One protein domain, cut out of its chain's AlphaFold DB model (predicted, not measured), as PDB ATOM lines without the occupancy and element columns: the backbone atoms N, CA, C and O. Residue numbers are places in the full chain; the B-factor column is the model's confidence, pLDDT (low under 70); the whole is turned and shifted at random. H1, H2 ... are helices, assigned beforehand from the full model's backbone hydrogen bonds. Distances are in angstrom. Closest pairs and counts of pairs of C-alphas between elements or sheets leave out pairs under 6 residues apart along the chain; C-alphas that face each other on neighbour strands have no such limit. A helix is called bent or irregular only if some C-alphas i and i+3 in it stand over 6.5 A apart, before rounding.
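This is residues 16 to 59 of the 119 residues of an uncharacterized protein of Actinobacteria bacterium (UniProt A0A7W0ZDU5). The printed part is an open, flat, winding chain: two helices, H1 and H2, run side by side in opposite directions with little contact between them, and a short third helix, H3, lies off beyond H2, so that H2 is in the middle of a row of three. A loop, residues 26 to 34, joins H1 to H2 round one end of the pair, and from the other end of H2 residues 47 to 54 lead across to H3; residues 51 to 57, of which 55 to 57 belong to H3, stick out from the rest. The printed part has 44 residues with three named helices, in the order H1, H2, H3, and no named strand, and its class is all helix. It is only just loose, close to compact, with a radius of gyration of the C-alphas of 11.5 A, and the C-alphas span 32 by 25 by 12 A.

H1, residues 16 to 25, and H2, residues 35 to 46, are close but not clearly touching, with 1 pair of C-alphas within 8 A. Their closest C-alphas are those of Leu 23 and Val 41, 6.0 A apart. Their lines stand at a shallow tilt of 11 degrees, and the two helices run opposite ways. Their centres are 13.0 A apart. H3, residues 55 to 58, is apart from H1 and apart from H2. In H1 and H2 every pair of O of residue i and N of residue i+4 is within hydrogen-bond range; H3, with 4 residues, is too short for such a pair, and its 1 pair of O of residue i and N of residue i+3 is within range.

H1 runs from Thr 16, with its C-alpha at (32.403, 41.925, 55.288), to Tyr 25, and measures 14.3 A from first to last C-alpha. H2, the longest helix with 12 residues, runs from Ser 35, with its C-alpha at (33.259, 22.194, 40.595), to Lys 46, and measures 16.2 A. H3 runs from Pro 55 to Val 58, whose C-alpha is at (31.565, 27.057, 31.515), and measures 5.8 A. No helix is bent or irregular.

The outline is flat, and the two C-alphas farthest apart are those of Lys 17 and Ala 56, at 33.7 A. The C-alphas of Thr 16 and Gly 59, the first and last printed residues, are 30.6 A apart. The printed part has no cut. The links from H1 to H2, with 9 residues, and from H2 to H3, with 8 residues, are both short. The mean pLDDT of the printed part is 91.4, and no printed residue is under 70.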
ATOM      1  N   THR A  16      31.253  42.802  55.546       96.38
ATOM      2  CA  THR A  16      32.403  41.925  55.288       96.38
ATOM      3  C   THR A  16      32.246  40.549  55.938       96.38
ATOM      4  O   THR A  16      32.555  39.533  55.318       96.38
ATOM      5  N   LYS A  17      31.745  40.492  57.179       96.44
ATOM      6  CA  LYS A  17      31.526  39.219  57.876       96.44
ATOM      7  C   LYS A  17      30.383  38.427  57.239       96.44
ATOM      8  O   LYS A  17      30.528  37.221  57.067       96.44
ATOM      9  N   ALA A  18      29.291  39.092  56.854       94.88
ATOM     10  CA  ALA A  18      28.197  38.475  56.103       94.88
ATOM     11  C   ALA A  18      28.691  37.902  54.771       94.88
ATOM     12  O   ALA A  18      28.441  36.739  54.479       94.88
ATOM     13  N   TYR A  19      29.435  38.700  54.003       95.50
ATOM     14  CA  TYR A  19      29.982  38.313  52.705       95.50
ATOM     15  C   TYR A  19      30.820  37.034  52.797       95.50
ATOM     16  O   TYR A  19      30.561  36.074  52.074       95.50
ATOM     17  N   ASN A  20      31.767  36.980  53.738       95.69
ATOM     18  CA  ASN A  20      32.596  35.791  53.929       95.69
ATOM     19  C   ASN A  20      31.765  34.581  54.374       95.69
ATOM     20  O   ASN A  20      31.893  33.516  53.782       95.69
ATOM     21  N   ALA A  21      30.863  34.751  55.345       93.25
ATOM     22  CA  ALA A  21      30.019  33.657  55.823       93.25
ATOM     23  C   ALA A  21      29.136  33.070  54.709       93.25
ATOM     24  O   ALA A  21      29.002  31.854  54.604       93.25
ATOM     25  N   VAL A  22      28.560  33.916  53.851       93.69
ATOM     26  CA  VAL A  22      27.770  33.460  52.701       93.69
ATOM     27  C   VAL A  22      28.646  32.671  51.732       93.69
ATOM     28  O   VAL A  22      28.275  31.570  51.341       93.69
ATOM     29  N   LEU A  23      29.825  33.175  51.371       94.00
ATOM     30  CA  LEU A  23      30.701  32.474  50.428       94.00
ATOM     31  C   LEU A  23      31.291  31.175  50.975       94.00
ATOM     32  O   LEU A  23      31.581  30.263  50.202       94.00
ATOM     33  N   ASP A  24      31.449  31.078  52.289       90.69
ATOM     34  CA  ASP A  24      31.930  29.862  52.928       90.69
ATOM     35  C   ASP A  24      30.803  28.820  53.019       90.69
ATOM     36  O   ASP A  24      31.024  27.658  52.678       90.69
ATOM     37  N   TYR A  25      29.576  29.227  53.371       87.69
ATOM     38  CA  TYR A  25      28.523  28.293  53.802       87.69
ATOM     39  C   TYR A  25      27.284  28.191  52.902       87.69
ATOM     40  O   TYR A  25      26.482  27.285  53.107       87.69
ATOM     41  N   ALA A  26      27.084  29.079  51.927       88.88
ATOM     42  CA  ALA A  26      25.879  29.040  51.097       88.88
ATOM     43  C   ALA A  26      25.868  27.835  50.146       88.88
ATOM     44  O   ALA A  26      26.883  27.532  49.512       88.88
ATOM     45  N   GLY A  27      24.697  27.215  49.994       82.75
ATOM     46  CA  GLY A  27      24.467  26.078  49.099       82.75
ATOM     47  C   GLY A  27      24.707  24.712  49.752       82.75
ATOM     48  O   GLY A  27      24.971  24.609  50.951       82.75
ATOM     49  N   ALA A  28      24.598  23.655  48.945       80.12
ATOM     50  CA  ALA A  28      24.861  22.280  49.359       80.12
ATOM     51  C   ALA A  28      26.378  22.032  49.399       80.12
ATOM     52  O   ALA A  28      26.984  21.591  48.435       80.12
ATOM     53  N   THR A  29      27.005  22.387  50.520       79.88
ATOM     54  CA  THR A  29      28.474  22.396  50.654       79.88
ATOM     55  C   THR A  29      29.068  21.135  51.268       79.88
ATOM     56  O   THR A  29      30.289  20.993  51.274       79.88
ATOM     57  N   LEU A  30      28.228  20.245  51.802       77.44
ATOM     58  CA  LEU A  30      28.665  19.010  52.444       77.44
ATOM     59  C   LEU A  30      28.599  17.825  51.468       77.44
ATOM     60  O   LEU A  30      27.609  17.707  50.744       77.44
ATOM     61  N   PRO A  31      29.588  16.912  51.500       74.81
ATOM     62  CA  PRO A  31      30.855  17.022  52.238       74.81
ATOM     63  C   PRO A  31      31.811  18.061  51.636       74.81
ATOM     64  O   PRO A  31      32.615  18.648  52.354       74.81
ATOM     65  N   ILE A  32      31.735  18.281  50.323       83.00
ATOM     66  CA  ILE A  32      32.621  19.171  49.572       83.00
ATOM     67  C   ILE A  32      31.787  19.842  48.477       83.00
ATOM     68  O   ILE A  32      30.932  19.201  47.870       83.00
ATOM     69  N   ARG A  33      32.054  21.124  48.202       88.12
ATOM     70  CA  ARG A  33      31.497  21.828  47.038       88.12
ATOM     71  C   ARG A  33      31.896  21.130  45.742       88.12
ATOM     72  O   ARG A  33      33.064  20.782  45.562       88.12
ATOM     73  N   ASP A  34      30.962  21.027  44.807       90.00
ATOM     74  CA  ASP A  34      31.299  20.570  43.466       90.00
ATOM     75  C   ASP A  34      32.092  21.639  42.679       90.00
ATOM     76  O   ASP A  34      32.401  22.744  43.157       90.00
ATOM     77  N   SER A  35      32.480  21.297  41.450       90.75
ATOM     78  CA  SER A  35      33.259  22.194  40.595       90.75
ATOM     79  C   SER A  35      32.476  23.436  40.146       90.75
ATOM     80  O   SER A  35      33.081  24.494  39.948       90.75
ATOM     81  N   VAL A  36      31.148  23.352  40.031       92.00
ATOM     82  CA  VAL A  36      30.265  24.474  39.688       92.00
ATOM     83  C   VAL A  36      30.139  25.432  40.865       92.00
ATOM     84  O   VAL A  36      30.372  26.629  40.687       92.00
ATOM     85  N   ASP A  37      29.857  24.931  42.065       91.38
ATOM     86  CA  ASP A  37      29.803  25.737  43.287       91.38
ATOM     87  C   ASP A  37      31.129  26.460  43.529       91.38
ATOM     88  O   ASP A  37      31.169  27.668  43.786       91.38
ATOM     89  N   THR A  38      32.239  25.733  43.382       91.81
ATOM     90  CA  THR A  38      33.590  26.285  43.516       91.81
ATOM     91  C   THR A  38      33.837  27.404  42.504       91.81
ATOM     92  O   THR A  38      34.366  28.464  42.858       91.81
ATOM     93  N   ARG A  39      33.425  27.216  41.244       93.12
ATOM     94  CA  ARG A  39      33.515  28.246  40.201       93.12
ATOM     95  C   ARG A  39      32.698  29.484  40.570       93.12
ATOM     96  O   ARG A  39      33.215  30.595  40.467       93.12
ATOM     97  N   VAL A  40      31.452  29.313  41.013       93.19
ATOM     98  CA  VAL A  40      30.560  30.427  41.373       93.19
ATOM     99  C   VAL A  40      31.119  31.219  42.555       93.19
ATOM    100  O   VAL A  40      31.242  32.440  42.456       93.19
ATOM    101  N   VAL A  41      31.549  30.552  43.631       94.31
ATOM    102  CA  VAL A  41      32.175  31.217  44.788       94.31
ATOM    103  C   VAL A  41      33.409  32.009  44.358       94.31
ATOM    104  O   VAL A  41      33.561  33.174  44.731       94.31
ATOM    105  N   ASN A  42      34.271  31.424  43.524       94.69
ATOM    106  CA  ASN A  42      35.459  32.109  43.017       94.69
ATOM    107  C   ASN A  42      35.118  33.321  42.142       94.69
ATOM    108  O   ASN A  42      35.774  34.356  42.262       94.69
ATOM    109  N   ASN A  43      34.082  33.224  41.309       95.56
ATOM    110  CA  ASN A  43      33.610  34.342  40.497       95.56
ATOM    111  C   ASN A  43      33.097  35.499  41.356       95.56
ATOM    112  O   ASN A  43      33.393  36.651  41.046       95.56
ATOM    113  N   VAL A  44      32.393  35.214  42.455       95.31
ATOM    114  CA  VAL A  44      31.941  36.257  43.391       95.31
ATOM    115  C   VAL A  44      33.118  36.873  44.152       95.31
ATOM    116  O   VAL A  44      33.147  38.087  44.337       95.31
ATOM    117  N   ARG A  45      34.121  36.073  44.546       95.44
ATOM    118  CA  ARG A  45      35.348  36.585  45.192       95.44
ATOM    119  C   ARG A  45      36.161  37.499  44.282       95.44
ATOM    120  O   ARG A  45      36.736  38.472  44.758       95.44
ATOM    121  N   LYS A  46      36.233  37.175  42.990       96.50
ATOM    122  CA  LYS A  46      37.059  37.895  42.010       96.50
ATOM    123  C   LYS A  46      36.304  38.979  41.240       96.50
ATOM    124  O   LYS A  46      36.943  39.778  40.568       96.50
ATOM    125  N   GLY A  47      34.973  38.995  41.304       96.31
ATOM    126  CA  GLY A  47      34.145  39.877  40.480       96.31
ATOM    127  C   GLY A  47      34.194  39.533  38.986       96.31
ATOM    128  O   GLY A  47      34.082  40.422  38.154       96.31
ATOM    129  N   THR A  48      34.399  38.259  38.639       95.44
ATOM    130  CA  THR A  48      34.616  37.791  37.252       95.44
ATOM    131  C   THR A  48      33.443  36.995  36.679       95.44
ATOM    132  O   THR A  48      33.575  36.372  35.630       95.44
ATOM    133  N   GLY A  49      32.312  36.940  37.388       91.31
ATOM    134  CA  GLY A  49      31.120  36.228  36.926       91.31
ATOM    135  C   GLY A  49      30.455  36.895  35.719       91.31
ATOM    136  O   GLY A  49      30.637  38.085  35.474       91.31
ATOM    137  N   GLY A  50      29.646  36.125  34.994       92.25
ATOM    138  CA  GLY A  50      28.863  36.593  33.853       92.25
ATOM    139  C   GLY A  50      27.581  35.781  33.685       92.25
ATOM    140  O   GLY A  50      27.392  34.767  34.363       92.25
ATOM    141  N   LEU A  51      26.703  36.248  32.796       92.69
ATOM    142  CA  LEU A  51      25.536  35.483  32.365       92.69
ATOM    143  C   LEU A  51      26.002  34.302  31.507       92.69
ATOM    144  O   LEU A  51      26.926  34.442  30.711       92.69
ATOM    145  N   ILE A  52      25.387  33.143  31.724       91.81
ATOM    146  CA  ILE A  52      25.690  31.903  31.012       91.81
ATOM    147  C   ILE A  52      24.493  31.605  30.118       91.81
ATOM    148  O   ILE A  52      23.385  31.453  30.636       91.81
ATOM    149  N   ASP A  53      24.722  31.493  28.813       95.19
ATOM    150  CA  ASP A  53      23.672  31.158  27.850       95.19
ATOM    151  C   ASP A  53      23.520  29.637  27.717       95.19
ATOM    152  O   ASP A  53      22.407  29.122  27.592       95.19
ATOM    153  N   HIS A  54      24.632  28.897  27.807       94.75
ATOM    154  CA  HIS A  54      24.643  27.441  27.750       94.75
ATOM    155  C   HIS A  54      25.633  26.827  28.761       94.75
ATOM    156  O   HIS A  54      26.749  27.321  28.908       94.75
ATOM    157  N   PRO A  55      25.319  25.696  29.435       92.38
ATOM    158  CA  PRO A  55      26.242  25.073  30.394       92.38
ATOM    159  C   PRO A  55      27.639  24.786  29.823       92.38
ATOM    160  O   PRO A  55      28.635  24.859  30.542       92.38
ATOM    161  N   ALA A  56      27.716  24.484  28.524       94.38
ATOM    162  CA  ALA A  56      28.971  24.237  27.813       94.38
ATOM    163  C   ALA A  56      29.943  25.433  27.851       94.38
ATOM    164  O   ALA A  56      31.151  25.208  27.873       94.38
ATOM    165  N   ASP A  57      29.441  26.668  27.959       93.62
ATOM    166  CA  ASP A  57      30.250  27.900  28.008       93.62
ATOM    167  C   ASP A  57      31.172  27.945  29.233       93.62
ATOM    168  O   ASP A  57      32.149  28.689  29.289       93.62
ATOM    169  N   VAL A  58      30.859  27.126  30.237       92.75
ATOM    170  CA  VAL A  58      31.565  27.057  31.515       92.75
ATOM    171  C   VAL A  58      32.000  25.630  31.871       92.75
ATOM    172  O   VAL A  58      32.273  25.345  33.041       92.75
ATOM    173  N   GLY A  59      32.077  24.743  30.873       91.69
ATOM    174  CA  GLY A  59      32.575  23.369  31.012       91.69
ATOM    175  C   GLY A  59      31.506  22.281  31.164       91.69
ATOM    176  O   GLY A  59      31.857  21.113  31.282       91.69
TER     177      GLY A  59